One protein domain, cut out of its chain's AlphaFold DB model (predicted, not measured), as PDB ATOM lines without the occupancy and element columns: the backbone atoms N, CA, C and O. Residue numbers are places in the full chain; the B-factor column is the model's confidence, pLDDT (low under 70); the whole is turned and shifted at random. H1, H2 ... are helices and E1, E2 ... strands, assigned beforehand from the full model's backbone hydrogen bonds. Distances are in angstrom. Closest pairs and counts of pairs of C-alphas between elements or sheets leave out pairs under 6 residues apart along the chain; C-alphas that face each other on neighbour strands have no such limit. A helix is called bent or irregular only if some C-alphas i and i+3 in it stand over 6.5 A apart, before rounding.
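AT A GLANCE: This is residues 3 to 87 and 98 to 113 of the 124 residues of the protein "Inosine-guanosine phosphorylase" of Timema douglasi (UniProt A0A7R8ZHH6). A small twisted sheet of three strands, E1, E2 and E3, has short H1 over one face, while the longer H2 lies off the side of the sheet away from H1, shifted along the strands and coming near E3 with Met 73, and the segment after the cut, of which residues 103 to 108 stand free, runs out to small H3. The 101 printed residues hold, in order, H1, E1, E2, E3, H2 and H3; the sheet runs E1, E2, E3, all antiparallel. The class is mixed, helices and strands, with only 42 residues in named elements. The whole is compact, with a radius of gyration of the C-alphas of 14.2 A and spans of 43 by 33 by 28 A.

HOW THE PARTS SIT: H1, residues 7 to 10, is on the sheet of E1, residues 13 to 19, E2, residues 37 to 43, and E3, residues 46 to 52, at a height over the sheet of 8.2 A. It lies only just over E3, with 3 of its 4 C-alphas; the closest C-alphas are those of Ala 9 and Cys 50, 6.1 A. The strands form a meander, each the antiparallel neighbour of the one before. In the hairpin E1 and E2, N 16 and O 40 are within hydrogen-bond range at 2.9 A; in the hairpin E2 and E3, N 39 and O 50 are at 2.8 A. The sheet is twisted, its C-alphas lying up to 4.4 A off the best plane. H2, residues 63 to 75, is only just not on the sheet, with 4 pairs of C-alphas within 10 A; its closest C-alpha to E3 is that of Met 73, 7.6 A from Ile 49. H3, residues 108 to 111, is apart from H2. In H2, 6 of 9 O i to N i+4 pairs are within hydrogen-bond range; H1 and H3 are too short for such a pair.

IN THESE COORDINATES: H1 begins at C-alpha 7 (56.272, 16.364, -1.965) and measures 4.7 A. E1, E2 and E3 measure 17.6, 16.7 and 17.8 A. H2 measures 19.2 A and is irregular, C-alphas 66 and 69 being 7.3 A apart. H3, 5.1 A, ends at C-alpha 111 (36.718, -4.365, 16.360).

THE WHOLE: The C-alphas of Asp 14 and Met 112, 42.9 A, are the two farthest apart. Residues 88 to 97 are not printed, with 10.2 A between C-alphas 87 and 98. The link E1 to E2 is long, 17 residues. Residues 3 to 6 have pLDDT under 70.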
ATOM      1  N   CYS A   3      48.624  12.671   2.173       50.44
ATOM      2  CA  CYS A   3      50.049  12.447   1.957       50.44
ATOM      3  C   CYS A   3      50.838  12.565   3.278       50.44
ATOM      4  O   CYS A   3      50.777  13.618   3.911       50.44
ATOM      5  N   PRO A   4      51.577  11.523   3.719       51.38
ATOM      6  CA  PRO A   4      52.603  11.669   4.757       51.38
ATOM      7  C   PRO A   4      53.785  12.495   4.257       51.38
ATOM      8  O   PRO A   4      54.519  13.075   5.046       51.38
ATOM      9  N   ALA A   5      53.991  12.508   2.943       49.72
ATOM     10  CA  ALA A   5      55.117  13.135   2.307       49.72
ATOM     11  C   ALA A   5      54.624  14.457   1.703       49.72
ATOM     12  O   ALA A   5      53.923  14.470   0.697       49.72
ATOM     13  N   GLY A   6      55.045  15.588   2.269       58.03
ATOM     14  CA  GLY A   6      54.879  16.911   1.652       58.03
ATOM     15  C   GLY A   6      55.103  17.020   0.123       58.03
ATOM     16  O   GLY A   6      54.387  17.824  -0.474       58.03
ATOM     17  N   PRO A   7      55.953  16.199  -0.550       72.69
ATOM     18  CA  PRO A   7      56.272  16.364  -1.965       72.69
ATOM     19  C   PRO A   7      55.095  16.333  -2.935       72.69
ATOM     20  O   PRO A   7      55.162  17.023  -3.942       72.69
ATOM     21  N   VAL A   8      54.011  15.579  -2.696       84.00
ATOM     22  CA  VAL A   8      52.932  15.536  -3.710       84.00
ATOM     23  C   VAL A   8      52.209  16.877  -3.813       84.00
ATOM     24  O   VAL A   8      51.901  17.322  -4.915       84.00
ATOM     25  N   ALA A   9      52.006  17.561  -2.685       86.38
ATOM     26  CA  ALA A   9      51.479  18.922  -2.687       86.38
ATOM     27  C   ALA A   9      52.463  19.923  -3.326       86.38
ATOM     28  O   ALA A   9      52.047  20.967  -3.830       86.38
ATOM     29  N   ASP A  10      53.759  19.607  -3.323       87.81
ATOM     30  CA  ASP A  10      54.803  20.418  -3.956       87.81
ATOM     31  C   ASP A  10      54.861  20.239  -5.481       87.81
ATOM     32  O   ASP A  10      55.334  21.133  -6.177       87.81
ATOM     33  N   LEU A  11      54.305  19.142  -6.009       91.50
ATOM     34  CA  LEU A  11      54.145  18.898  -7.448       91.50
ATOM     35  C   LEU A  11      52.888  19.555  -8.049       91.50
ATOM     36  O   LEU A  11      52.711  19.521  -9.266       91.50
ATOM     37  N   MET A  12      51.996  20.112  -7.223       93.88
ATOM     38  CA  MET A  12      50.766  20.755  -7.694       93.88
ATOM     39  C   MET A  12      51.034  22.168  -8.236       93.88
ATOM     40  O   MET A  12      51.833  22.922  -7.676       93.88
ATOM     41  N   THR A  13      50.311  22.562  -9.283       96.62
ATOM     42  CA  THR A  13      50.283  23.929  -9.827       96.62
ATOM     43  C   THR A  13      49.046  24.691  -9.346       96.62
ATOM     44  O   THR A  13      48.136  24.097  -8.766       96.62
ATOM     45  N   ASP A  14      49.033  26.015  -9.547       96.31
ATOM     46  CA  ASP A  14      47.895  26.905  -9.238       96.31
ATOM     47  C   ASP A  14      47.383  26.756  -7.799       96.31
ATOM     48  O   ASP A  14      46.188  26.633  -7.525       96.31
ATOM     49  N   ARG A  15      48.337  26.690  -6.864       95.81
ATOM     50  CA  ARG A  15      48.062  26.279  -5.493       95.81
ATOM     51  C   ARG A  15      47.428  27.393  -4.671       95.81
ATOM     52  O   ARG A  15      47.963  28.494  -4.593       95.81
ATOM     53  N   THR A  16      46.362  27.048  -3.962       97.44
ATOM     54  CA  THR A  16      45.836  27.819  -2.831       97.44
ATOM     55  C   THR A  16      46.029  26.998  -1.563       97.44
ATOM     56  O   THR A  16      45.577  25.856  -1.489       97.44
ATOM     57  N   ILE A  17      46.727  27.561  -0.580       96.62
ATOM     58  CA  ILE A  17      47.088  26.884   0.669       96.62
ATOM     59  C   ILE A  17      46.277  27.508   1.799       96.62
ATOM     60  O   ILE A  17      46.294  28.725   1.964       96.62
ATOM     61  N   ILE A  18      45.580  26.674   2.571       96.94
ATOM     62  CA  ILE A  18      44.818  27.096   3.747       96.94
ATOM     63  C   ILE A  18      45.361  26.343   4.970       96.94
ATOM     64  O   ILE A  18      45.210  25.117   5.037       96.94
ATOM     65  N   PRO A  19      46.003  27.026   5.932       96.00
ATOM     66  CA  PRO A  19      46.417  26.415   7.194       96.00
ATOM     67  C   PRO A  19      45.218  25.830   7.950       96.00
ATOM     68  O   PRO A  19      44.157  26.443   8.008       96.00
ATOM     69  N   TYR A  20      45.373  24.662   8.579       95.56
ATOM     70  CA  TYR A  20      44.281  24.011   9.319       95.56
ATOM     71  C   TYR A  20      43.720  24.882  10.446       95.56
ATOM     72  O   TYR A  20      42.520  24.850  10.689       95.56
ATOM     73  N   GLN A  21      44.567  25.689  11.088       95.94
ATOM     74  CA  GLN A  21      44.166  26.635  12.135       95.94
ATOM     75  C   GLN A  21      43.177  27.711  11.655       95.94
ATOM     76  O   GLN A  21      42.406  28.224  12.463       95.94
ATOM     77  N   ASP A  22      43.173  28.022  10.356       96.94
ATOM     78  CA  ASP A  22      42.290  29.028   9.760       96.94
ATOM     79  C   ASP A  22      40.972  28.408   9.263       96.94
ATOM     80  O   ASP A  22      40.053  29.121   8.858       96.94
ATOM     81  N   ILE A  23      40.852  27.073   9.299       96.44
ATOM     82  CA  ILE A  23      39.646  26.349   8.899       96.44
ATOM     83  C   ILE A  23      38.818  26.049  10.158       96.44
ATOM     84  O   ILE A  23      39.273  25.312  11.038       96.44
ATOM     85  N   PRO A  24      37.576  26.556  10.264       96.19
ATOM     86  CA  PRO A  24      36.736  26.307  11.426       96.19
ATOM     87  C   PRO A  24      36.597  24.813  11.734       96.19
ATOM     88  O   PRO A  24      36.268  24.008  10.861       96.19
ATOM     89  N   HIS A  25      36.818  24.457  13.000       94.12
ATOM     90  CA  HIS A  25      36.681  23.096  13.535       94.12
ATOM     91  C   HIS A  25      37.668  22.051  12.985       94.12
ATOM     92  O   HIS A  25      37.538  20.871  13.325       94.12
ATOM     93  N   PHE A  26      38.659  22.438  12.173       94.88
ATOM     94  CA  PHE A  26      39.726  21.519  11.786       94.88
ATOM     95  C   PHE A  26      40.631  21.194  12.985       94.88
ATOM     96  O   PHE A  26      40.980  22.090  13.757       94.88
ATOM     97  N   PRO A  27      41.034  19.922  13.158       91.44
ATOM     98  CA  PRO A  27      42.069  19.574  14.119       91.44
ATOM     99  C   PRO A  27      43.419  20.202  13.743       91.44
ATOM    100  O   PRO A  27      43.666  20.550  12.586       91.44
ATOM    101  N   LEU A  28      44.317  20.304  14.721       89.88
ATOM    102  CA  LEU A  28      45.691  20.750  14.505       89.88
ATOM    103  C   LEU A  28      46.601  19.531  14.388       89.88
ATOM    104  O   LEU A  28      46.404  18.524  15.059       89.88
ATOM    105  N   SER A  29      47.604  19.597  13.520       83.50
ATOM    106  CA  SER A  29      48.566  18.503  13.408       83.50
ATOM    107  C   SER A  29      49.736  18.747  14.353       83.50
ATOM    108  O   SER A  29      50.356  19.803  14.288       83.50
ATOM    109  N   THR A  30      50.064  17.772  15.203       85.25
ATOM    110  CA  THR A  30      51.167  17.885  16.179       85.25
ATOM    111  C   THR A  30      52.350  16.973  15.851       85.25
ATOM    112  O   THR A  30      53.453  17.155  16.362       85.25
ATOM    113  N   THR A  31      52.140  16.001  14.959       82.75
ATOM    114  CA  THR A  31      53.178  15.062  14.519       82.75
ATOM    115  C   THR A  31      54.272  15.763  13.691       82.75
ATOM    116  O   THR A  31      53.945  16.471  12.734       82.75
ATOM    117  N   PRO A  32      55.572  15.532  13.969       79.19
ATOM    118  CA  PRO A  32      56.665  16.069  13.160       79.19
ATOM    119  C   PRO A  32      56.534  15.715  11.671       79.19
ATOM    120  O   PRO A  32      56.205  14.586  11.311       79.19
ATOM    121  N   GLY A  33      56.811  16.683  10.794       75.19
ATOM    122  CA  GLY A  33      56.707  16.515   9.338       75.19
ATOM    123  C   GLY A  33      55.304  16.738   8.764       75.19
ATOM    124  O   GLY A  33      55.151  16.816   7.546       75.19
ATOM    125  N   HIS A  34      54.282  16.906   9.607       80.81
ATOM    126  CA  HIS A  34      52.958  17.324   9.170       80.81
ATOM    127  C   HIS A  34      52.821  18.846   9.250       80.81
ATOM    128  O   HIS A  34      52.725  19.402  10.337       80.81
ATOM    129  N   GLN A  35      52.787  19.507   8.093       83.50
ATOM    130  CA  GLN A  35      52.737  20.975   8.019       83.50
ATOM    131  C   GLN A  35      51.404  21.559   8.498       83.50
ATOM    132  O   GLN A  35      51.367  22.686   8.973       83.50
ATOM    133  N   GLY A  36      50.315  20.792   8.408       90.81
ATOM    134  CA  GLY A  36      49.010  21.252   8.865       90.81
ATOM    135  C   GLY A  36      48.319  22.166   7.853       90.81
ATOM    136  O   GLY A  36      47.756  23.186   8.237       90.81
ATOM    137  N   GLU A  37      48.379  21.822   6.565       93.56
ATOM    138  CA  GLU A  37      47.853  22.654   5.475       93.56
ATOM    139  C   GLU A  37      46.900  21.867   4.567       93.56
ATOM    140  O   GLU A  37      47.174  20.723   4.188       93.56
ATOM    141  N   LEU A  38      45.799  22.502   4.162       95.12
ATOM    142  CA  LEU A  38      44.912  22.027   3.106       95.12
ATOM    143  C   LEU A  38      45.263  22.756   1.807       95.12
ATOM    144  O   LEU A  38      45.109  23.971   1.702       95.12
ATOM    145  N   VAL A  39      45.748  22.012   0.818       95.81
ATOM    146  CA  VAL A  39      46.243  22.557  -0.449       95.81
ATOM    147  C   VAL A  39      45.261  22.228  -1.563       95.81
ATOM    148  O   VAL A  39      45.001  21.062  -1.849       95.81
ATOM    149  N   PHE A  40      44.740  23.255  -2.214       97.06
ATOM    150  CA  PHE A  40      43.965  23.166  -3.446       97.06
ATOM    151  C   PHE A  40      44.892  23.467  -4.615       97.06
ATOM    152  O   PHE A  40      45.779  24.303  -4.479       97.06
ATOM    153  N   GLY A  41      44.700  22.815  -5.752       96.38
ATOM    154  CA  GLY A  41      45.468  23.104  -6.961       96.38
ATOM    155  C   GLY A  41      45.262  22.032  -8.015       96.38
ATOM    156  O   GLY A  41      44.307  21.256  -7.943       96.38
ATOM    157  N   THR A  42      46.184  21.958  -8.963       97.06
ATOM    158  CA  THR A  42      46.107  21.028 -10.091       97.06
ATOM    159  C   THR A  42      47.314  20.098 -10.083       97.06
ATOM    160  O   THR A  42      48.444  20.542  -9.913       97.06
ATOM    161  N   LEU A  43      47.096  18.797 -10.271       94.81
ATOM    162  CA  LEU A  43      48.159  17.825 -10.519       94.81
ATOM    163  C   LEU A  43      48.056  17.357 -11.975       94.81
ATOM    164  O   LEU A  43      47.122  16.642 -12.344       94.81
ATOM    165  N   GLY A  44      48.993  17.798 -12.816       93.75
ATOM    166  CA  GLY A  44      48.869  17.645 -14.268       93.75
ATOM    167  C   GLY A  44      47.690  18.467 -14.793       93.75
ATOM    168  O   GLY A  44      47.745  19.690 -14.785       93.75
ATOM    169  N   THR A  45      46.618  17.803 -15.224       95.81
ATOM    170  CA  THR A  45      45.369  18.444 -15.681       95.81
ATOM    171  C   THR A  45      44.197  18.242 -14.719       95.81
ATOM    172  O   THR A  45      43.079  18.659 -15.013       95.81
ATOM    173  N   VAL A  46      44.424  17.579 -13.580       96.56
ATOM    174  CA  VAL A  46      43.359  17.167 -12.661       96.56
ATOM    175  C   VAL A  46      43.329  18.093 -11.445       96.56
ATOM    176  O   VAL A  46      44.352  18.207 -10.766       96.56
ATOM    177  N   PRO A  47      42.187  18.725 -11.114       97.06
ATOM    178  CA  PRO A  47      42.051  19.481  -9.875       97.06
ATOM    179  C   PRO A  47      42.054  18.533  -8.669       97.06
ATOM    180  O   PRO A  47      41.352  17.520  -8.646       97.06
ATOM    181  N   VAL A  48      42.856  18.854  -7.655       96.62
ATOM    182  CA  VAL A  48      43.083  18.013  -6.476       96.62
ATOM    183  C   VAL A  48      43.062  18.857  -5.205       96.62
ATOM    184  O   VAL A  48      43.590  19.964  -5.154       96.62
ATOM    185  N   ILE A  49      42.499  18.277  -4.143       96.25
ATOM    186  CA  ILE A  49      42.690  18.735  -2.763       96.25
ATOM    187  C   ILE A  49      43.682  17.785  -2.085       96.25
ATOM    188  O   ILE A  49      43.474  16.564  -2.061       96.25
ATOM    189  N   CYS A  50      44.760  18.320  -1.526       95.25
ATOM    190  CA  CYS A  50      45.792  17.576  -0.819       95.25
ATOM    191  C   CYS A  50      45.874  18.015   0.644       95.25
ATOM    192  O   CYS A  50      45.968  19.199   0.947       95.25
ATOM    193  N   MET A  51      45.873  17.047   1.556       93.81
ATOM    194  CA  MET A  51      46.169  17.281   2.968       93.81
ATOM    195  C   MET A  51      47.664  17.109   3.205       93.81
ATOM    196  O   MET A  51      48.184  15.993   3.083       93.81
ATOM    197  N   LYS A  52      48.354  18.206   3.534       90.62
ATOM    198  CA  LYS A  52      49.780  18.211   3.866       90.62
ATOM    199  C   LYS A  52      49.938  17.990   5.368       90.62
ATOM    200  O   LYS A  52      50.013  18.918   6.173       90.62
ATOM    201  N   GLY A  53      49.961  16.713   5.732       87.00
ATOM    202  CA  GLY A  53      49.815  16.261   7.109       87.00
ATOM    203  C   GLY A  53      48.385  15.817   7.405       87.00
ATOM    204  O   GLY A  53      47.420  16.328   6.844       87.00
ATOM    205  N   ARG A  54      48.249  14.825   8.278       90.56
ATOM    206  CA  ARG A  54      46.972  14.242   8.705       90.56
ATOM    207  C   ARG A  54      46.887  14.195  10.224       90.56
ATOM    208  O   ARG A  54      47.885  14.394  10.904       90.56
ATOM    209  N   PHE A  55      45.713  13.849  10.725       92.75
ATOM    210  CA  PHE A  55      45.477  13.664  12.150       92.75
ATOM    211  C   PHE A  55      45.510  12.182  12.483       92.75
ATOM    212  O   PHE A  55      44.944  11.360  11.753       92.75
ATOM    213  N   HIS A  56      46.159  11.841  13.585       93.94
ATOM    214  CA  HIS A  56      46.226  10.475  14.062       93.94
ATOM    215  C   HIS A  56      45.475  10.301  15.367       93.94
ATOM    216  O   HIS A  56      45.465  11.159  16.243       93.94
ATOM    217  N   PHE A  57      44.916   9.106  15.524       94.31
ATOM    218  CA  PHE A  57      44.240   8.704  16.750       94.31
ATOM    219  C   PHE A  57      45.163   8.765  17.980       94.31
ATOM    220  O   PHE A  57      44.726   9.134  19.065       94.31
ATOM    221  N   PHE A  58      46.458   8.467  17.813       93.75
ATOM    222  CA  PHE A  58      47.430   8.530  18.910       93.75
ATOM    223  C   PHE A  58      47.727   9.959  19.394       93.75
ATOM    224  O   PHE A  58      48.284  10.114  20.473       93.75
ATOM    225  N   GLU A  59      47.358  10.995  18.631       93.12
ATOM    226  CA  GLU A  59      47.480  12.402  19.054       93.12
ATOM    227  C   GLU A  59      46.365  12.796  20.047       93.12
ATOM    228  O   GLU A  59      46.314  13.932  20.506       93.12
ATOM    229  N   GLY A  60      45.467  11.861  20.393       94.25
ATOM    230  CA  GLY A  60      44.340  12.071  21.306       94.25
ATOM    231  C   GLY A  60      43.035  12.443  20.601       94.25
ATOM    232  O   GLY A  60      42.003  12.595  21.256       94.25
ATOM    233  N   TYR A  61      43.046  12.556  19.272       95.31
ATOM    234  CA  TYR A  61      41.845  12.836  18.497       95.31
ATOM    235  C   TYR A  61      40.935  11.604  18.399       95.31
ATOM    236  O   TYR A  61      41.399  10.515  18.043       95.31
ATOM    237  N   PRO A  62      39.617  11.742  18.638       95.50
ATOM    238  CA  PRO A  62      38.678  10.663  18.378       95.50
ATOM    239  C   PRO A  62      38.651  10.322  16.881       95.50
ATOM    240  O   PRO A  62      38.814  11.191  16.023       95.50
ATOM    241  N   ALA A  63      38.378   9.055  16.549       95.44
ATOM    242  CA  ALA A  63      38.453   8.550  15.172       95.44
ATOM    243  C   ALA A  63      37.622   9.371  14.163       95.44
ATOM    244  O   ALA A  63      38.039   9.557  13.020       95.44
ATOM    245  N   TRP A  64      36.469   9.899  14.587       95.69
ATOM    246  CA  TRP A  64      35.623  10.736  13.736       95.69
ATOM    247  C   TRP A  64      36.272  12.084  13.387       95.69
ATOM    248  O   TRP A  64      36.056  12.564  12.279       95.69
ATOM    249  N   GLN A  65      37.091  12.676  14.269       95.62
ATOM    250  CA  GLN A  65      37.830  13.910  13.966       95.62
ATOM    251  C   GLN A  65      38.938  13.644  12.952       95.62
ATOM    252  O   GLN A  65      39.091  14.410  12.004       95.62
ATOM    253  N   CYS A  66      39.642  12.514  13.076       95.62
ATOM    254  CA  CYS A  66      40.637  12.105  12.083       95.62
ATOM    255  C   CYS A  66      40.014  11.888  10.693       95.62
ATOM    256  O   CYS A  66      40.631  12.212   9.680       95.62
ATOM    257  N   GLY A  67      38.784  11.360  10.641       95.25
ATOM    258  CA  GLY A  67      38.033  11.140   9.401       95.25
ATOM    259  C   GLY A  67      37.250  12.354   8.882       95.25
ATOM    260  O   GLY A  67      36.822  12.344   7.728       95.25
ATOM    261  N   MET A  68      37.059  13.403   9.689       96.00
ATOM    262  CA  MET A  68      36.222  14.564   9.355       96.00
ATOM    263  C   MET A  68      36.611  15.260   8.036       96.00
ATOM    264  O   MET A  68      35.704  15.529   7.242       96.00
ATOM    265  N   PRO A  69      37.905  15.467   7.711       96.12
ATOM    266  CA  PRO A  69      38.299  16.105   6.453       96.12
ATOM    267  C   PRO A  69      37.776  15.394   5.200       96.12
ATOM    268  O   PRO A  69      37.540  16.041   4.184       96.12
ATOM    269  N   ILE A  70      37.533  14.080   5.267       96.25
ATOM    270  CA  ILE A  70      36.954  13.315   4.153       96.25
ATOM    271  C   ILE A  70      35.519  13.776   3.876       96.25
ATOM    272  O   ILE A  70      35.141  13.941   2.720       96.25
ATOM    273  N   ARG A  71      34.731  14.034   4.929       96.44
ATOM    274  CA  ARG A  71      33.362  14.555   4.799       96.44
ATOM    275  C   ARG A  71      33.368  15.961   4.204       96.44
ATOM    276  O   ARG A  71      32.573  16.246   3.318       96.44
ATOM    277  N   VAL A  72      34.314  16.805   4.617       96.50
ATOM    278  CA  VAL A  72      34.499  18.143   4.030       96.50
ATOM    279  C   VAL A  72      34.839  18.042   2.542       96.50
ATOM    280  O   VAL A  72      34.180  18.677   1.726       96.50
ATOM    281  N   MET A  73      35.791  17.188   2.159       96.75
ATOM    282  CA  MET A  73      36.132  16.964   0.749       96.75
ATOM    283  C   MET A  73      34.941  16.446  -0.066       96.75
ATOM    284  O   MET A  73      34.727  16.904  -1.187       96.75
ATOM    285  N   LYS A  74      34.141  15.531   0.493       96.94
ATOM    286  CA  LYS A  74      32.913  15.037  -0.143       96.94
ATOM    287  C   LYS A  74      31.918  16.172  -0.407       96.94
ATOM    288  O   LYS A  74      31.394  16.255  -1.513       96.94
ATOM    289  N   LEU A  75      31.699  17.056   0.569       96.88
ATOM    290  CA  LEU A  75      30.823  18.227   0.423       96.88
ATOM    291  C   LEU A  75      31.363  19.253  -0.587       96.88
ATOM    292  O   LEU A  75      30.580  19.933  -1.241       96.88
ATOM    293  N   LEU A  76      32.685  19.320  -0.768       96.94
ATOM    294  CA  LEU A  76      33.341  20.116  -1.813       96.94
ATOM    295  C   LEU A  76      33.296  19.457  -3.207       96.94
ATOM    296  O   LEU A  76      33.850  20.005  -4.157       96.94
ATOM    297  N   GLY A  77      32.654  18.292  -3.350       97.56
ATOM    298  CA  GLY A  77      32.460  17.611  -4.632       97.56
ATOM    299  C   GLY A  77      33.525  16.568  -4.985       97.56
ATOM    300  O   GLY A  77      33.511  16.039  -6.096       97.56
ATOM    301  N   VAL A  78      34.435  16.220  -4.068       97.62
ATOM    302  CA  VAL A  78      35.424  15.159  -4.308       97.62
ATOM    303  C   VAL A  78      34.732  13.797  -4.396       97.62
ATOM    304  O   VAL A  78      33.995  13.390  -3.495       97.62
ATOM    305  N   THR A  79      35.015  13.059  -5.468       97.38
ATOM    306  CA  THR A  79      34.466  11.717  -5.723       97.38
ATOM    307  C   THR A  79      35.468  10.587  -5.488       97.38
ATOM    308  O   THR A  79      35.058   9.440  -5.329       97.38
ATOM    309  N   TYR A  80      36.766  10.896  -5.421       97.38
ATOM    310  CA  TYR A  80      37.835   9.912  -5.246       97.38
ATOM    311  C   TYR A  80      38.767  10.293  -4.103       97.38
ATOM    312  O   TYR A  80      39.212  11.436  -3.987       97.38
ATOM    313  N   LEU A  81      39.127   9.299  -3.292       96.56
ATOM    314  CA  LEU A  81      40.104   9.448  -2.225       96.56
ATOM    315  C   LEU A  81      41.330   8.580  -2.499       96.56
ATOM    316  O   LEU A  81      41.232   7.362  -2.585       96.56
ATOM    317  N   ILE A  82      42.499   9.216  -2.549       95.31
ATOM    318  CA  ILE A  82      43.788   8.525  -2.476       95.31
ATOM    319  C   ILE A  82      44.342   8.735  -1.072       95.31
ATOM    320  O   ILE A  82      44.573   9.879  -0.665       95.31
ATOM    321  N   ALA A  83      44.551   7.646  -0.337       93.81
ATOM    322  CA  ALA A  83      45.162   7.670   0.983       93.81
ATOM    323  C   ALA A  83      46.538   7.006   0.942       93.81
ATOM    324  O   ALA A  83      46.675   5.891   0.445       93.81
ATOM    325  N   SER A  84      47.553   7.682   1.480       91.06
ATOM    326  CA  SER A  84      48.901   7.130   1.598       91.06
ATOM    327  C   SER A  84      49.414   7.209   3.033       91.06
ATOM    328  O   SER A  84      49.029   8.074   3.835       91.06
ATOM    329  N   ASN A  85      50.272   6.257   3.384       92.00
ATOM    330  CA  ASN A  85      50.912   6.182   4.685       92.00
ATOM    331  C   ASN A  85      52.302   5.554   4.586       92.00
ATOM    332  O   ASN A  85      52.647   4.959   3.570       92.00
ATOM    333  N   ALA A  86      53.088   5.747   5.642       90.62
ATOM    334  CA  ALA A  86      54.297   4.979   5.872       90.62
ATOM    335  C   ALA A  86      53.934   3.813   6.795       90.62
ATOM    336  O   ALA A  86      53.225   4.015   7.784       90.62
ATOM    337  N   ALA A  87      54.428   2.621   6.478       94.12
ATOM    338  CA  ALA A  87      54.187   1.413   7.252       94.12
ATOM    339  C   ALA A  87      55.455   0.560   7.322       94.12
ATOM    340  O   ALA A  87      56.255   0.540   6.386       94.12
ATOM    341  N   ASP A  98      59.853   0.318  -0.850       95.75
ATOM    342  CA  ASP A  98      58.849  -0.373  -1.654       95.75
ATOM    343  C   ASP A  98      57.464   0.270  -1.496       95.75
ATOM    344  O   ASP A  98      57.033   0.643  -0.401       95.75
ATOM    345  N   ILE A  99      56.733   0.350  -2.610       95.19
ATOM    346  CA  ILE A  99      55.337   0.787  -2.631       95.19
ATOM    347  C   ILE A  99      54.441  -0.446  -2.564       95.19
ATOM    348  O   ILE A  99      54.476  -1.307  -3.443       95.19
ATOM    349  N   MET A 100      53.588  -0.499  -1.543       95.50
ATOM    350  CA  MET A 100      52.576  -1.539  -1.383       95.50
ATOM    351  C   MET A 100      51.184  -0.973  -1.669       95.50
ATOM    352  O   MET A 100      50.732  -0.038  -1.008       95.50
ATOM    353  N   LEU A 101      50.470  -1.584  -2.616       96.62
ATOM    354  CA  LEU A 101      49.050  -1.308  -2.812       96.62
ATOM    355  C   LEU A 101      48.240  -1.986  -1.703       96.62
ATOM    356  O   LEU A 101      48.300  -3.205  -1.529       96.62
ATOM    357  N   ILE A 102      47.464  -1.195  -0.965       97.12
ATOM    358  CA  ILE A 102      46.556  -1.713   0.059       97.12
ATOM    359  C   ILE A 102      45.357  -2.332  -0.653       97.12
ATOM    360  O   ILE A 102      44.487  -1.625  -1.156       97.12
ATOM    361  N   LYS A 103      45.331  -3.665  -0.706       97.81
ATOM    362  CA  LYS A 103      44.184  -4.420  -1.223       97.81
ATOM    363  C   LYS A 103      43.054  -4.506  -0.197       97.81
ATOM    364  O   LYS A 103      41.892  -4.488  -0.579       97.81
ATOM    365  N   ASP A 104      43.413  -4.627   1.079       98.06
ATOM    366  CA  ASP A 104      42.480  -4.744   2.197       98.06
ATOM    367  C   ASP A 104      43.161  -4.336   3.518       98.06
ATOM    368  O   ASP A 104      44.379  -4.121   3.545       98.06
ATOM    369  N   HIS A 105      42.402  -4.229   4.610       97.81
ATOM    370  CA  HIS A 105      42.915  -3.894   5.939       97.81
ATOM    371  C   HIS A 105      42.202  -4.658   7.065       97.81
ATOM    372  O   HIS A 105      41.024  -4.985   6.977       97.81
ATOM    373  N   ILE A 106      42.909  -4.875   8.179       98.00
ATOM    374  CA  ILE A 106      42.324  -5.380   9.428       98.00
ATOM    375  C   ILE A 106      42.153  -4.201  10.388       98.00
ATOM    376  O   ILE A 106      43.133  -3.614  10.847       98.00
ATOM    377  N   ASN A 107      40.906  -3.845  10.703       97.56
ATOM    378  CA  ASN A 107      40.596  -2.711  11.574       97.56
ATOM    379  C   ASN A 107      40.472  -3.122  13.052       97.56
ATOM    380  O   ASN A 107      39.368  -3.210  13.592       97.56
ATOM    381  N   LEU A 108      41.611  -3.331  13.721       98.00
ATOM    382  CA  LEU A 108      41.642  -3.715  15.139       98.00
ATOM    383  C   LEU A 108      40.944  -2.688  16.052       98.00
ATOM    384  O   LEU A 108      40.224  -3.072  16.970       98.00
ATOM    385  N   LEU A 109      41.094  -1.384  15.780       95.81
ATOM    386  CA  LEU A 109      40.412  -0.326  16.541       95.81
ATOM    387  C   LEU A 109      38.888  -0.422  16.396       95.81
ATOM    388  O   LEU A 109      38.164  -0.356  17.391       95.81
ATOM    389  N   GLY A 110      38.405  -0.633  15.171       96.56
ATOM    390  CA  GLY A 110      36.986  -0.817  14.879       96.56
ATOM    391  C   GLY A 110      36.393  -2.039  15.580       96.56
ATOM    392  O   GLY A 110      35.302  -1.939  16.135       96.56
ATOM    393  N   MET A 111      37.132  -3.152  15.639       97.62
ATOM    394  CA  MET A 111      36.718  -4.365  16.360       97.62
ATOM    395  C   MET A 111      36.554  -4.135  17.871       97.62
ATOM    396  O   MET A 111      35.750  -4.806  18.508       97.62
ATOM    397  N   MET A 112      37.264  -3.155  18.437       96.62
ATOM    398  CA  MET A 112      37.124  -2.727  19.836       96.62
ATOM    399  C   MET A 112      36.077  -1.611  20.029       96.62
ATOM    400  O   MET A 112      36.000  -1.007  21.097       96.62
ATOM    401  N   GLY A 113      35.285  -1.287  19.002       95.25
ATOM    402  CA  GLY A 113      34.249  -0.250  19.056       95.25
ATOM    403  C   GLY A 113      34.746   1.181  18.810       95.25
ATOM    404  O   GLY A 113      33.956   2.125  18.898       95.25
TER     405      GLY A 113